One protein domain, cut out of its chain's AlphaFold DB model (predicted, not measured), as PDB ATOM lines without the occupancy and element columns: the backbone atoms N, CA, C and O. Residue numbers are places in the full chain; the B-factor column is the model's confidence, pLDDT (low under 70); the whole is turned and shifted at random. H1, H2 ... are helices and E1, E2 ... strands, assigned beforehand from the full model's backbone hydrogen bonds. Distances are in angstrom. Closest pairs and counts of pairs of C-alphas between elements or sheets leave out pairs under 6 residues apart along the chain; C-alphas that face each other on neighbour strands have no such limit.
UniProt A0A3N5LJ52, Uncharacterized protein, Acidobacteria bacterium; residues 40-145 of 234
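AT A GLANCE: This is residues 40 to 145 of the 234 residues of an uncharacterized protein of Acidobacteria bacterium (UniProt A0A3N5LJ52). Look for two lobes set end to end in a thin rod, each a three-stranded sheet with one helix over one face; E2 runs on into E3 and E5 into E6 where the lobes join, and residues 113 to 125 make one tip. The 106 printed residues include two named helices and six named strands, in the order E1 H1 E2 E3 H2 E4 E5 E6. The sheets, E1 - E6 - E2 and E3 - E5 - E4, are antiparallel; the class is mixed, helices and strands. The whole is extended, with a radius of gyration of the C-alphas of 20.6 A and spans of 75 by 19 by 17 A.

HOW THE PARTS SIT: Find E5, residues 126 to 134, between E3, 77 to 85, and E4, 104 to 112; N 81 and O 130, and N 129 and O 109, are within hydrogen-bond range, each 2.8 A. E4 and E5 form a hairpin. H2, residues 88 to 98, is on this strongly twisted sheet; its closest C-alpha pair with E3 is Ala 91 and Ala 85, 5.1 A. In the other strongly twisted sheet, E6, 136 to 144, runs between E1, 40 to 47, and E2, 66 to 74, with N 43 and O 140, and N 139 and O 71, each 2.8 A apart. H1, residues 50 to 60, is on it; its closest C-alpha pair with E1 is Ala 53 and Ala 47, 4.6 A. Each sheet with its helix makes two layers, the helix on one face. E1, H1, E2 and E3, H2, E4 are split strand-helix-strand units, same-way strands with another strand between, each with a right-handed crossover. Every O i to N i+4 pair is within hydrogen-bond range in H2, and 6 of 7 in H1.

IN THESE COORDINATES: Start at C-alpha 40, (-8.343, 22.091, 29.714), where E1 begins. E5 runs 25.1 A from (42.048, 33.759, 30.894); E6 runs 25.8 A to C-alpha 144 at (-12.324, 25.200, 25.695).

THE WHOLE: The farthest C-alphas, Leu 119 and Thr 145, are 75.1 A apart. The printed part has no cut, the link E4 to E5 is long, and no printed residue is under 70 in pLDDT.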
ATOM      1  N   GLU A  40      -9.322  21.225  29.069       94.44
ATOM      2  CA  GLU A  40      -8.343  22.091  29.714       94.44
ATOM      3  C   GLU A  40      -6.946  21.806  29.191       94.44
ATOM      4  O   GLU A  40      -6.572  20.655  28.951       94.44
ATOM      5  N   ASP A  41      -6.172  22.864  29.000       95.00
ATOM      6  CA  ASP A  41      -4.792  22.750  28.563       95.00
ATOM      7  C   ASP A  41      -3.992  23.984  28.999       95.00
ATOM      8  O   ASP A  41      -4.537  24.973  29.502       95.00
ATOM      9  N   THR A  42      -2.677  23.932  28.816       96.12
ATOM     10  CA  THR A  42      -1.773  25.020  29.184       96.12
ATOM     11  C   THR A  42      -0.846  25.390  28.036       96.12
ATOM     12  O   THR A  42      -0.467  24.564  27.209       96.12
ATOM     13  N   ILE A  43      -0.465  26.664  27.977       96.06
ATOM     14  CA  ILE A  43       0.498  27.190  27.013       96.06
ATOM     15  C   ILE A  43       1.623  27.860  27.778       96.06
ATOM     16  O   ILE A  43       1.392  28.818  28.514       96.06
ATOM     17  N   THR A  44       2.847  27.404  27.533       96.38
ATOM     18  CA  THR A  44       4.060  28.059  28.022       96.38
ATOM     19  C   THR A  44       4.689  28.878  26.900       96.38
ATOM     20  O   THR A  44       4.803  28.416  25.760       96.38
ATOM     21  N   CYS A  45       5.083  30.116  27.187       95.56
ATOM     22  CA  CYS A  45       5.774  30.981  26.230       95.56
ATOM     23  C   CYS A  45       6.860  31.812  26.899       95.56
ATOM     24  O   CYS A  45       6.713  32.248  28.039       95.56
ATOM     25  N   SER A  46       7.917  32.084  26.133       94.94
ATOM     26  CA  SER A  46       8.990  32.994  26.516       94.94
ATOM     27  C   SER A  46       9.074  34.216  25.599       94.94
ATOM     28  O   SER A  46       8.787  34.138  24.391       94.94
ATOM     29  N   ALA A  47       9.457  35.357  26.178       94.81
ATOM     30  CA  ALA A  47       9.727  36.607  25.467       94.81
ATOM     31  C   ALA A  47      10.661  37.537  26.267       94.81
ATOM     32  O   ALA A  47      11.025  37.251  27.400       94.81
ATOM     33  N   GLY A  48      11.055  38.667  25.670       92.88
ATOM     34  CA  GLY A  48      11.951  39.636  26.315       92.88
ATOM     35  C   GLY A  48      11.361  40.341  27.545       92.88
ATOM     36  O   GLY A  48      12.120  40.836  28.364       92.88
ATOM     37  N   THR A  49      10.037  40.366  27.699       94.81
ATOM     38  CA  THR A  49       9.352  40.879  28.898       94.81
ATOM     39  C   THR A  49       8.175  39.978  29.257       94.81
ATOM     40  O   THR A  49       7.686  39.231  28.399       94.81
ATOM     41  N   THR A  50       7.703  40.060  30.503       94.88
ATOM     42  CA  THR A  50       6.529  39.319  30.981       94.88
ATOM     43  C   THR A  50       5.288  39.645  30.147       94.88
ATOM     44  O   THR A  50       4.587  38.739  29.693       94.88
ATOM     45  N   GLU A  51       5.045  40.920  29.840       96.19
ATOM     46  CA  GLU A  51       3.893  41.370  29.048       96.19
ATOM     47  C   GLU A  51       3.944  40.801  27.630       96.19
ATOM     48  O   GLU A  51       2.948  40.291  27.115       96.19
ATOM     49  N   SER A  52       5.128  40.827  27.013       96.31
ATOM     50  CA  SER A  52       5.340  40.266  25.677       96.31
ATOM     51  C   SER A  52       5.116  38.750  25.671       96.31
ATOM     52  O   SER A  52       4.562  38.205  24.714       96.31
ATOM     53  N   ALA A  53       5.519  38.062  26.743       96.38
ATOM     54  CA  ALA A  53       5.363  36.620  26.886       96.38
ATOM     55  C   ALA A  53       3.883  36.244  27.046       96.38
ATOM     56  O   ALA A  53       3.406  35.352  26.340       96.38
ATOM     57  N   PHE A  54       3.133  36.973  27.882       96.81
ATOM     58  CA  PHE A  54       1.688  36.786  28.026       96.81
ATOM     59  C   PHE A  54       0.935  37.128  26.744       96.81
ATOM     60  O   PHE A  54       0.065  36.362  26.338       96.81
ATOM     61  N   SER A  55       1.285  38.219  26.057       96.50
ATOM     62  CA  SER A  55       0.671  38.568  24.771       96.50
ATOM     63  C   SER A  55       0.869  37.445  23.751       96.50
ATOM     64  O   SER A  55      -0.083  37.008  23.103       96.50
ATOM     65  N   LYS A  56       2.092  36.913  23.648       96.31
ATOM     66  CA  LYS A  56       2.413  35.793  22.758       96.31
ATOM     67  C   LYS A  56       1.669  34.511  23.141       96.31
ATOM     68  O   LYS A  56       1.189  33.818  22.247       96.31
ATOM     69  N   ALA A  57       1.554  34.201  24.432       96.25
ATOM     70  CA  ALA A  57       0.776  33.056  24.906       96.25
ATOM     71  C   ALA A  57      -0.716  33.212  24.578       96.25
ATOM     72  O   ALA A  57      -1.307  32.289  24.024       96.25
ATOM     73  N   ARG A  58      -1.310  34.389  24.818       94.75
ATOM     74  CA  ARG A  58      -2.722  34.679  24.508       94.75
ATOM     75  C   ARG A  58      -3.042  34.516  23.025       94.75
ATOM     76  O   ARG A  58      -4.088  33.974  22.697       94.75
ATOM     77  N   HIS A  59      -2.135  34.901  22.128       95.38
ATOM     78  CA  HIS A  59      -2.326  34.690  20.686       95.38
ATOM     79  C   HIS A  59      -2.356  33.216  20.263       95.38
ATOM     80  O   HIS A  59      -2.856  32.913  19.182       95.38
ATOM     81  N   LYS A  60      -1.824  32.305  21.084       94.88
ATOM     82  CA  LYS A  60      -1.870  30.860  20.831       94.88
ATOM     83  C   LYS A  60      -3.089  30.178  21.450       94.88
ATOM     84  O   LYS A  60      -3.342  29.021  21.128       94.88
ATOM     85  N   VAL A  61      -3.820  30.857  22.334       94.50
ATOM     86  CA  VAL A  61      -5.033  30.306  22.943       94.50
ATOM     87  C   VAL A  61      -6.108  30.161  21.854       94.50
ATOM     88  O   VAL A  61      -6.338  31.115  21.102       94.50
ATOM     89  N   PRO A  62      -6.767  28.993  21.731       92.06
ATOM     90  CA  PRO A  62      -7.842  28.794  20.766       92.06
ATOM     91  C   PRO A  62      -8.952  29.844  20.899       92.06
ATOM     92  O   PRO A  62      -9.312  30.266  21.998       92.06
ATOM     93  N   LYS A  63      -9.531  30.254  19.764       88.94
ATOM     94  CA  LYS A  63     -10.641  31.218  19.756       88.94
ATOM     95  C   LYS A  63     -11.828  30.673  20.556       88.94
ATOM     96  O   LYS A  63     -12.247  29.540  20.337       88.94
ATOM     97  N   GLY A  64     -12.389  31.505  21.432       83.94
ATOM     98  CA  GLY A  64     -13.530  31.145  22.280       83.94
ATOM     99  C   GLY A  64     -13.171  30.343  23.535       83.94
ATOM    100  O   GLY A  64     -14.069  29.995  24.290       83.94
ATOM    101  N   ALA A  65     -11.887  30.058  23.782       91.38
ATOM    102  CA  ALA A  65     -11.462  29.482  25.050       91.38
ATOM    103  C   ALA A  65     -11.445  30.538  26.165       91.38
ATOM    104  O   ALA A  65     -11.090  31.698  25.944       91.38
ATOM    105  N   ASN A  66     -11.769  30.103  27.379       90.88
ATOM    106  CA  ASN A  66     -11.692  30.918  28.584       90.88
ATOM    107  C   ASN A  66     -10.332  30.724  29.253       90.88
ATOM    108  O   ASN A  66      -9.847  29.598  29.363       90.88
ATOM    109  N   LEU A  67      -9.714  31.811  29.713       93.00
ATOM    110  CA  LEU A  67      -8.471  31.728  30.478       93.00
ATOM    111  C   LEU A  67      -8.784  31.285  31.907       93.00
ATOM    112  O   LEU A  67      -9.639  31.884  32.556       93.00
ATOM    113  N   THR A  68      -8.090  30.257  32.388       93.62
ATOM    114  CA  THR A  68      -8.283  29.701  33.736       93.62
ATOM    115  C   THR A  68      -7.169  30.098  34.694       93.62
ATOM    116  O   THR A  68      -7.437  30.330  35.868       93.62
ATOM    117  N   ASP A  69      -5.936  30.219  34.199       93.56
ATOM    118  CA  ASP A  69      -4.768  30.575  35.004       93.56
ATOM    119  C   ASP A  69      -3.783  31.432  34.200       93.56
ATOM    120  O   ASP A  69      -3.647  31.278  32.983       93.56
ATOM    121  N   GLN A  70      -3.078  32.331  34.881       96.12
ATOM    122  CA  GLN A  70      -1.993  33.131  34.318       96.12
ATOM    123  C   GLN A  70      -0.874  33.221  35.350       96.12
ATOM    124  O   GLN A  70      -0.947  34.000  36.296       96.12
ATOM    125  N   THR A  71       0.175  32.433  35.138       96.25
ATOM    126  CA  THR A  71       1.309  32.334  36.055       96.25
ATOM    127  C   THR A  71       2.581  32.840  35.380       96.25
ATOM    128  O   THR A  71       2.949  32.390  34.292       96.25
ATOM    129  N   GLU A  72       3.292  33.747  36.045       96.25
ATOM    130  CA  GLU A  72       4.680  34.066  35.714       96.25
ATOM    131  C   GLU A  72       5.588  32.989  36.315       96.25
ATOM    132  O   GLU A  72       5.612  32.794  37.527       96.25
ATOM    133  N   LEU A  73       6.304  32.253  35.464       95.38
ATOM    134  CA  LEU A  73       7.240  31.217  35.908       95.38
ATOM    135  C   LEU A  73       8.630  31.800  36.176       95.38
ATOM    136  O   LEU A  73       9.339  31.321  37.056       95.38
ATOM    137  N   ARG A  74       9.030  32.815  35.400       93.38
ATOM    138  CA  ARG A  74      10.324  33.490  35.532       93.38
ATOM    139  C   ARG A  74      10.252  34.908  34.973       93.38
ATOM    140  O   ARG A  74       9.731  35.103  33.873       93.38
ATOM    141  N   GLN A  75      10.844  35.866  35.679       94.00
ATOM    142  CA  GLN A  75      11.001  37.241  35.199       94.00
ATOM    143  C   GLN A  75      12.132  37.368  34.187       94.00
ATOM    144  O   GLN A  75      13.104  36.612  34.210       94.00
ATOM    145  N   ALA A  76      12.009  38.357  33.302       95.56
ATOM    146  CA  ALA A  76      13.122  38.740  32.454       95.56
ATOM    147  C   ALA A  76      14.238  39.349  33.312       95.56
ATOM    148  O   ALA A  76      13.983  40.217  34.146       95.56
ATOM    149  N   GLY A  77      15.476  38.919  33.090       94.31
ATOM    150  CA  GLY A  77      16.599  39.367  33.900       94.31
ATOM    151  C   GLY A  77      17.938  39.159  33.217       94.31
ATOM    152  O   GLY A  77      18.086  38.311  32.339       94.31
ATOM    153  N   SER A  78      18.924  39.948  33.631       93.81
ATOM    154  CA  SER A  78      20.312  39.730  33.246       93.81
ATOM    155  C   SER A  78      21.095  39.145  34.403       93.81
ATOM    156  O   SER A  78      20.968  39.590  35.541       93.81
ATOM    157  N   GLU A  79      21.953  38.195  34.079       93.94
ATOM    158  CA  GLU A  79      22.882  37.580  35.012       93.94
ATOM    159  C   GLU A  79      24.297  37.691  34.453       93.94
ATOM    160  O   GLU A  79      24.513  37.752  33.241       93.94
ATOM    161  N   THR A  80      25.271  37.770  35.351       95.25
ATOM    162  CA  THR A  80      26.684  37.751  34.994       95.25
ATOM    163  C   THR A  80      27.287  36.428  35.433       95.25
ATOM    164  O   THR A  80      27.248  36.104  36.616       95.25
ATOM    165  N   LEU A  81      27.909  35.720  34.496       94.62
ATOM    166  CA  LEU A  81      28.672  34.507  34.748       94.62
ATOM    167  C   LEU A  81      30.156  34.779  34.516       94.62
ATOM    168  O   LEU A  81      30.531  35.477  33.571       94.62
ATOM    169  N   THR A  82      31.004  34.198  35.356       95.44
ATOM    170  CA  THR A  82      32.458  34.267  35.199       95.44
ATOM    171  C   THR A  82      32.983  32.876  34.883       95.44
ATOM    172  O   THR A  82      32.720  31.930  35.624       95.44
ATOM    173  N   VAL A  83      33.729  32.748  33.786       95.38
ATOM    174  CA  VAL A  83      34.306  31.477  33.335       95.38
ATOM    175  C   VAL A  83      35.793  31.631  33.045       95.38
ATOM    176  O   VAL A  83      36.237  32.634  32.488       95.38
ATOM    177  N   ASP A  84      36.562  30.616  33.413       95.06
ATOM    178  CA  ASP A  84      37.989  30.537  33.132       95.06
ATOM    179  C   ASP A  84      38.197  29.664  31.878       95.06
ATOM    180  O   ASP A  84      37.847  28.485  31.877       95.06
ATOM    181  N   ALA A  85      38.755  30.233  30.804       94.44
ATOM    182  CA  ALA A  85      38.911  29.573  29.504       94.44
ATOM    183  C   ALA A  85      40.208  29.989  28.784       94.44
ATOM    184  O   ALA A  85      40.882  30.945  29.166       94.44
ATOM    185  N   ALA A  86      40.589  29.264  27.729       91.56
ATOM    186  CA  ALA A  86      41.777  29.600  26.938       91.56
ATOM    187  C   ALA A  86      41.554  30.842  26.055       91.56
ATOM    188  O   ALA A  86      42.403  31.731  26.009       91.56
ATOM    189  N   ASP A  87      40.394  30.935  25.413       92.62
ATOM    190  CA  ASP A  87      40.000  32.005  24.495       92.62
ATOM    191  C   ASP A  87      38.495  32.318  24.631       92.62
ATOM    192  O   ASP A  87      37.773  31.661  25.388       92.62
ATOM    193  N   GLU A  88      38.020  33.352  23.927       93.25
ATOM    194  CA  GLU A  88      36.616  33.784  23.978       93.25
ATOM    195  C   GLU A  88      35.655  32.720  23.421       93.25
ATOM    196  O   GLU A  88      34.541  32.573  23.923       93.25
ATOM    197  N   ALA A  89      36.076  31.946  22.415       95.25
ATOM    198  CA  ALA A  89      35.240  30.913  21.809       95.25
ATOM    199  C   ALA A  89      34.987  29.758  22.791       95.25
ATOM    200  O   ALA A  89      33.844  29.332  22.972       95.25
ATOM    201  N   ALA A  90      36.032  29.305  23.485       94.81
ATOM    202  CA  ALA A  90      35.944  28.320  24.551       94.81
ATOM    203  C   ALA A  90      35.128  28.850  25.741       94.81
ATOM    204  O   ALA A  90      34.298  28.115  26.278       94.81
ATOM    205  N   ALA A  91      35.302  30.125  26.112       94.06
ATOM    206  CA  ALA A  91      34.496  30.771  27.147       94.06
ATOM    207  C   ALA A  91      33.007  30.787  26.778       94.06
ATOM    208  O   ALA A  91      32.167  30.392  27.585       94.06
ATOM    209  N   ARG A  92      32.668  31.187  25.545       95.62
ATOM    210  CA  ARG A  92      31.286  31.187  25.051       95.62
ATOM    211  C   ARG A  92      30.690  29.780  25.075       95.62
ATOM    212  O   ARG A  92      29.612  29.612  25.630       95.62
ATOM    213  N   ALA A  93      31.398  28.778  24.556       95.25
ATOM    214  CA  ALA A  93      30.923  27.393  24.559       95.25
ATOM    215  C   ALA A  93      30.705  26.847  25.983       95.25
ATOM    216  O   ALA A  93      29.794  26.054  26.218       95.25
ATOM    217  N   GLN A  94      31.526  27.268  26.949       95.38
ATOM    218  CA  GLN A  94      31.347  26.906  28.354       95.38
ATOM    219  C   GLN A  94      30.115  27.580  28.967       95.38
ATOM    220  O   GLN A  94      29.360  26.913  29.669       95.38
ATOM    221  N   VAL A  95      29.881  28.861  28.670       95.12
ATOM    222  CA  VAL A  95      28.679  29.592  29.106       95.12
ATOM    223  C   VAL A  95      27.415  28.981  28.495       95.12
ATOM    224  O   VAL A  95      26.449  28.762  29.214       95.12
ATOM    225  N   GLU A  96      27.426  28.621  27.210       94.25
ATOM    226  CA  GLU A  96      26.291  27.970  26.531       94.25
ATOM    227  C   GLU A  96      25.872  26.651  27.195       94.25
ATOM    228  O   GLU A  96      24.691  26.324  27.214       94.25
ATOM    229  N   ARG A  97      26.819  25.909  27.783       93.44
ATOM    230  CA  ARG A  97      26.532  24.667  28.524       93.44
ATOM    231  C   ARG A  97      25.982  24.898  29.932       93.44
ATOM    232  O   ARG A  97      25.474  23.953  30.526       93.44
ATOM    233  N   GLN A  98      26.143  26.099  30.486       91.25
ATOM    234  CA  GLN A  98      25.719  26.444  31.847       91.25
ATOM    235  C   GLN A  98      24.367  27.163  31.890       91.25
ATOM    236  O   GLN A  98      23.740  27.200  32.945       91.25
ATOM    237  N   ILE A  99      23.920  27.742  30.773       92.56
ATOM    238  CA  ILE A  99      22.659  28.484  30.704       92.56
ATOM    239  C   ILE A  99      21.469  27.587  30.350       92.56
ATOM    240  O   ILE A  99      21.593  26.613  29.613       92.56
ATOM    241  N   GLU A 100      20.290  27.960  30.847       86.94
ATOM    242  CA  GLU A 100      19.026  27.299  30.515       86.94
ATOM    243  C   GLU A 100      18.612  27.548  29.057       86.94
ATOM    244  O   GLU A 100      18.954  28.576  28.457       86.94
ATOM    245  N   GLU A 101      17.802  26.644  28.501       82.81
ATOM    246  CA  GLU A 101      17.278  26.759  27.140       82.81
ATOM    247  C   GLU A 101      16.540  28.096  26.919       82.81
ATOM    248  O   GLU A 101      15.725  28.546  27.727       82.81
ATOM    249  N   GLY A 102      16.841  28.765  25.802       84.19
ATOM    250  CA  GLY A 102      16.253  30.060  25.442       84.19
ATOM    251  C   GLY A 102      16.925  31.287  26.073       84.19
ATOM    252  O   GLY A 102      16.581  32.413  25.703       84.19
ATOM    253  N   THR A 103      17.897  31.099  26.969       91.88
ATOM    254  CA  THR A 103      18.760  32.176  27.479       91.88
ATOM    255  C   THR A 103      19.662  32.706  26.365       91.88
ATOM    256  O   THR A 103      20.170  31.946  25.541       91.88
ATOM    257  N   LYS A 104      19.869  34.024  26.315       93.19
ATOM    258  CA  LYS A 104      20.699  34.672  25.290       93.19
ATOM    259  C   LYS A 104      21.980  35.220  25.890       93.19
ATOM    260  O   LYS A 104      21.932  36.020  26.818       93.19
ATOM    261  N   ILE A 105      23.122  34.867  25.313       95.00
ATOM    262  CA  ILE A 105      24.399  35.499  25.656       95.00
ATOM    263  C   ILE A 105      24.422  36.892  25.018       95.00
ATOM    264  O   ILE A 105      24.379  37.011  23.795       95.00
ATOM    265  N   GLN A 106      24.464  37.946  25.834       94.62
ATOM    266  CA  GLN A 106      24.548  39.327  25.349       94.62
ATOM    267  C   GLN A 106      25.980  39.670  24.939       94.62
ATOM    268  O   GLN A 106      26.207  40.199  23.854       94.62
ATOM    269  N   PHE A 107      26.952  39.348  25.794       94.00
ATOM    270  CA  PHE A 107      28.372  39.465  25.474       94.00
ATOM    271  C   PHE A 107      29.220  38.525  26.326       94.00
ATOM    272  O   PHE A 107      28.817  38.118  27.414       94.00
ATOM    273  N   VAL A 108      30.430  38.257  25.841       96.12
ATOM    274  CA  VAL A 108      31.531  37.641  26.586       96.12
ATOM    275  C   VAL A 108      32.713  38.596  26.463       96.12
ATOM    276  O   VAL A 108      33.027  39.039  25.363       96.12
ATOM    277  N   LYS A 109      33.319  38.993  27.580       95.81
ATOM    278  CA  LYS A 109      34.451  39.930  27.597       95.81
ATOM    279  C   LYS A 109      35.559  39.401  28.487       95.81
ATOM    280  O   LYS A 109      35.282  38.851  29.548       95.81
ATOM    281  N   LEU A 110      36.806  39.592  28.064       95.75
ATOM    282  CA  LEU A 110      37.965  39.288  28.896       95.75
ATOM    283  C   LEU A 110      37.962  40.216  30.116       95.75
ATOM    284  O   LEU A 110      38.001  41.436  29.974       95.75
ATOM    285  N   GLU A 111      37.896  39.631  31.306       95.06
ATOM    286  CA  GLU A 111      37.961  40.347  32.581       95.06
ATOM    287  C   GLU A 111      39.404  40.413  33.088       95.06
ATOM    288  O   GLU A 111      39.869  41.475  33.496       95.06
ATOM    289  N   SER A 112      40.144  39.303  33.000       93.19
ATOM    290  CA  SER A 112      41.574  39.280  33.306       93.19
ATOM    291  C   SER A 112      42.327  38.295  32.422       93.19
ATOM    292  O   SER A 112      41.934  37.132  32.303       93.19
ATOM    293  N   ALA A 113      43.443  38.745  31.848       92.19
ATOM    294  CA  ALA A 113      44.355  37.873  31.122       92.19
ATOM    295  C   ALA A 113      45.013  36.857  32.071       92.19
ATOM    296  O   ALA A 113      45.406  37.181  33.194       92.19
ATOM    297  N   GLY A 114      45.136  35.623  31.598       87.88
ATOM    298  CA  GLY A 114      45.871  34.553  32.245       87.88
ATOM    299  C   GLY A 114      47.378  34.803  32.211       87.88
ATOM    300  O   GLY A 114      47.888  35.608  31.431       87.88
ATOM    301  N   SER A 115      48.117  34.096  33.062       87.94
ATOM    302  CA  SER A 115      49.578  34.188  33.138       87.94
ATOM    303  C   SER A 115      50.229  32.938  32.559       87.94
ATOM    304  O   SER A 115      49.776  31.830  32.834       87.94
ATOM    305  N   ASN A 116      51.338  33.096  31.831       79.38
ATOM    306  CA  ASN A 116      52.059  31.971  31.219       79.38
ATOM    307  C   ASN A 116      52.935  31.158  32.197       79.38
ATOM    308  O   ASN A 116      53.418  30.094  31.823       79.38
ATOM    309  N   GLY A 117      53.089  31.603  33.452       78.31
ATOM    310  CA  GLY A 117      53.916  30.917  34.452       78.31
ATOM    311  C   GLY A 117      55.415  30.915  34.108       78.31
ATOM    312  O   GLY A 117      55.825  31.362  33.038       78.31
ATOM    313  N   PHE A 118      56.252  30.419  35.021       74.44
ATOM    314  CA  PHE A 118      57.685  30.212  34.773       74.44
ATOM    315  C   PHE A 118      57.902  28.744  34.381       74.44
ATOM    316  O   PHE A 118      57.496  27.849  35.119       74.44
ATOM    317  N   LEU A 119      58.481  28.486  33.200       80.50
ATOM    318  CA  LEU A 119      58.672  27.131  32.642       80.50
ATOM    319  C   LEU A 119      57.379  26.280  32.574       80.50
ATOM    320  O   LEU A 119      57.426  25.059  32.674       80.50
ATOM    321  N   GLY A 120      56.211  26.917  32.417       71.31
ATOM    322  CA  GLY A 120      54.907  26.240  32.349       71.31
ATOM    323  C   GLY A 120      54.271  25.911  33.706       71.31
ATOM    324  O   GLY A 120      53.093  25.552  33.753       71.31
ATOM    325  N   PHE A 121      54.987  26.105  34.817       71.00
ATOM    326  CA  PHE A 121      54.425  25.975  36.160       71.00
ATOM    327  C   PHE A 121      53.666  27.249  36.550       71.00
ATOM    328  O   PHE A 121      54.179  28.364  36.447       71.00
ATOM    329  N   GLY A 122      52.415  27.079  36.992       78.06
ATOM    330  CA  GLY A 122      51.546  28.187  37.404       78.06
ATOM    331  C   GLY A 122      50.812  28.895  36.261       78.06
ATOM    332  O   GLY A 122      50.403  30.047  36.434       78.06
ATOM    333  N   LYS A 123      50.636  28.245  35.098       86.06
ATOM    334  CA  LYS A 123      49.801  28.793  34.019       86.06
ATOM    335  C   LYS A 123      48.367  28.988  34.522       86.06
ATOM    336  O   LYS A 123      47.735  28.032  34.966       86.06
ATOM    337  N   LYS A 124      47.854  30.216  34.434       88.31
ATOM    338  CA  LYS A 124      46.456  30.534  34.748       88.31
ATOM    339  C   LYS A 124      45.691  30.768  33.446       88.31
ATOM    340  O   LYS A 124      46.235  31.444  32.572       88.31
ATOM    341  N   PRO A 125      44.478  30.213  33.288       90.75
ATOM    342  CA  PRO A 125      43.624  30.513  32.142       90.75
ATOM    343  C   PRO A 125      43.183  31.985  32.146       90.75
ATOM    344  O   PRO A 125      43.282  32.674  33.163       90.75
ATOM    345  N   ASN A 126      42.704  32.459  30.997       94.31
ATOM    346  CA  ASN A 126      42.048  33.759  30.894       94.31
ATOM    347  C   ASN A 126      40.696  33.695  31.616       94.31
ATOM    348  O   ASN A 126      39.992  32.692  31.516       94.31
ATOM    349  N   ARG A 127      40.312  34.774  32.296       95.88
ATOM    350  CA  ARG A 127      39.001  34.901  32.933       95.88
ATOM    351  C   ARG A 127      38.098  35.774  32.091       95.88
ATOM    352  O   ARG A 127      38.447  36.917  31.791       95.88
ATOM    353  N   TYR A 128      36.933  35.253  31.749       96.75
ATOM    354  CA  TYR A 128      35.923  35.944  30.969       96.75
ATOM    355  C   TYR A 128      34.681  36.203  31.809       96.75
ATOM    356  O   TYR A 128      34.217  35.340  32.551       96.75
ATOM    357  N   LYS A 129      34.120  37.394  31.628       96.25
ATOM    358  CA  LYS A 129      32.828  37.809  32.153       96.25
ATOM    359  C   LYS A 129      31.805  37.748  31.028       96.25
ATOM    360  O   LYS A 129      31.934  38.457  30.027       96.25
ATOM    361  N   ALA A 130      30.792  36.913  31.190       96.44
ATOM    362  CA  ALA A 130      29.676  36.800  30.271       96.44
ATOM    363  C   ALA A 130      28.423  37.416  30.892       96.44
ATOM    364  O   ALA A 130      28.064  37.080  32.016       96.44
ATOM    365  N   GLN A 131      27.751  38.303  30.160       96.56
ATOM    366  CA  GLN A 131      26.410  38.750  30.530       96.56
ATOM    367  C   GLN A 131      25.397  37.952  29.722       96.56
ATOM    368  O   GLN A 131      25.439  37.930  28.488       96.56
ATOM    369  N   VAL A 132      24.487  37.298  30.427       96.50
ATOM    370  CA  VAL A 132      23.414  36.499  29.847       96.50
ATOM    371  C   VAL A 132      22.076  37.148  30.165       96.50
ATOM    372  O   VAL A 132      21.926  37.864  31.155       96.50
ATOM    373  N   PHE A 133      21.112  36.953  29.280       96.00
ATOM    374  CA  PHE A 133      19.760  37.464  29.405       96.00
ATOM    375  C   PHE A 133      18.775  36.307  29.406       96.00
ATOM    376  O   PHE A 133      18.619  35.595  28.407       96.00
ATOM    377  N   HIS A 134      18.093  36.166  30.532       94.88
ATOM    378  CA  HIS A 134      17.007  35.233  30.745       94.88
ATOM    379  C   HIS A 134      15.714  35.892  30.263       94.88
ATOM    380  O   HIS A 134      15.308  36.905  30.834       94.88
ATOM    381  N   PRO A 135      15.050  35.380  29.209       95.62
ATOM    382  CA  PRO A 135      13.736  35.885  28.833       95.62
ATOM    383  C   PRO A 135      12.706  35.560  29.920       95.62
ATOM    384  O   PRO A 135      12.804  34.523  30.589       95.62
ATOM    385  N   ALA A 136      11.680  36.401  30.034       96.50
ATOM    386  CA  ALA A 136      10.516  36.085  30.847       96.50
ATOM    387  C   ALA A 136       9.852  34.806  30.326       96.50
ATOM    388  O   ALA A 136       9.764  34.601  29.110       96.50
ATOM    389  N   LEU A 137       9.384  33.965  31.244       95.94
ATOM    390  CA  LEU A 137       8.693  32.712  30.963       95.94
ATOM    391  C   LEU A 137       7.351  32.727  31.687       95.94
ATOM    392  O   LEU A 137       7.295  32.925  32.898       95.94
ATOM    393  N   VAL A 138       6.271  32.499  30.949       97.44
ATOM    394  CA  VAL A 138       4.909  32.515  31.494       97.44
ATOM    395  C   VAL A 138       4.149  31.268  31.079       97.44
ATOM    396  O   VAL A 138       4.439  30.670  30.037       97.44
ATOM    397  N   ARG A 139       3.140  30.917  31.873       97.31
ATOM    398  CA  ARG A 139       2.178  29.854  31.603       97.31
ATOM    399  C   ARG A 139       0.766  30.422  31.655       97.31
ATOM    400  O   ARG A 139       0.409  31.114  32.604       97.31
ATOM    401  N   ILE A 140      -0.038  30.099  30.650       97.56
ATOM    402  CA  ILE A 140      -1.471  30.389  30.628       97.56
ATOM    403  C   ILE A 140      -2.231  29.068  30.601       97.56
ATOM    404  O   ILE A 140      -2.021  28.265  29.694       97.56
ATOM    405  N   GLY A 141      -3.107  28.856  31.578       96.69
ATOM    406  CA  GLY A 141      -4.131  27.818  31.531       96.69
ATOM    407  C   GLY A 141      -5.349  28.314  30.761       96.69
ATOM    408  O   GLY A 141      -5.744  29.478  30.893       96.69
ATOM    409  N   TYR A 142      -5.941  27.450  29.946       96.06
ATOM    410  CA  TYR A 142      -7.183  27.747  29.247       96.06
ATOM    411  C   TYR A 142      -8.121  26.541  29.237       96.06
ATOM    412  O   TYR A 142      -7.690  25.390  29.292       96.06
ATOM    413  N   ARG A 143      -9.419  26.825  29.131       94.31
ATOM    414  CA  ARG A 143     -10.488  25.842  28.979       94.31
ATOM    415  C   ARG A 143     -11.289  26.153  27.720       94.31
ATOM    416  O   ARG A 143     -11.818  27.253  27.567       94.31
ATOM    417  N   VAL A 144     -11.388  25.180  26.824       94.69
ATOM    418  CA  VAL A 144     -12.324  25.200  25.695       94.69
ATOM    419  C   VAL A 144     -13.668  24.671  26.187       94.69
ATOM    420  O   VAL A 144     -13.706  23.681  26.918       94.69
ATOM    421  N   THR A 145     -14.760  25.335  25.818       94.44
ATOM    422  CA  THR A 145     -16.126  24.889  26.119       94.44
ATOM    423  C   THR A 145     -16.525  23.712  25.232       94.44
ATOM    424  O   THR A 145     -16.102  23.604  24.080       94.44
TER     425      THR A 145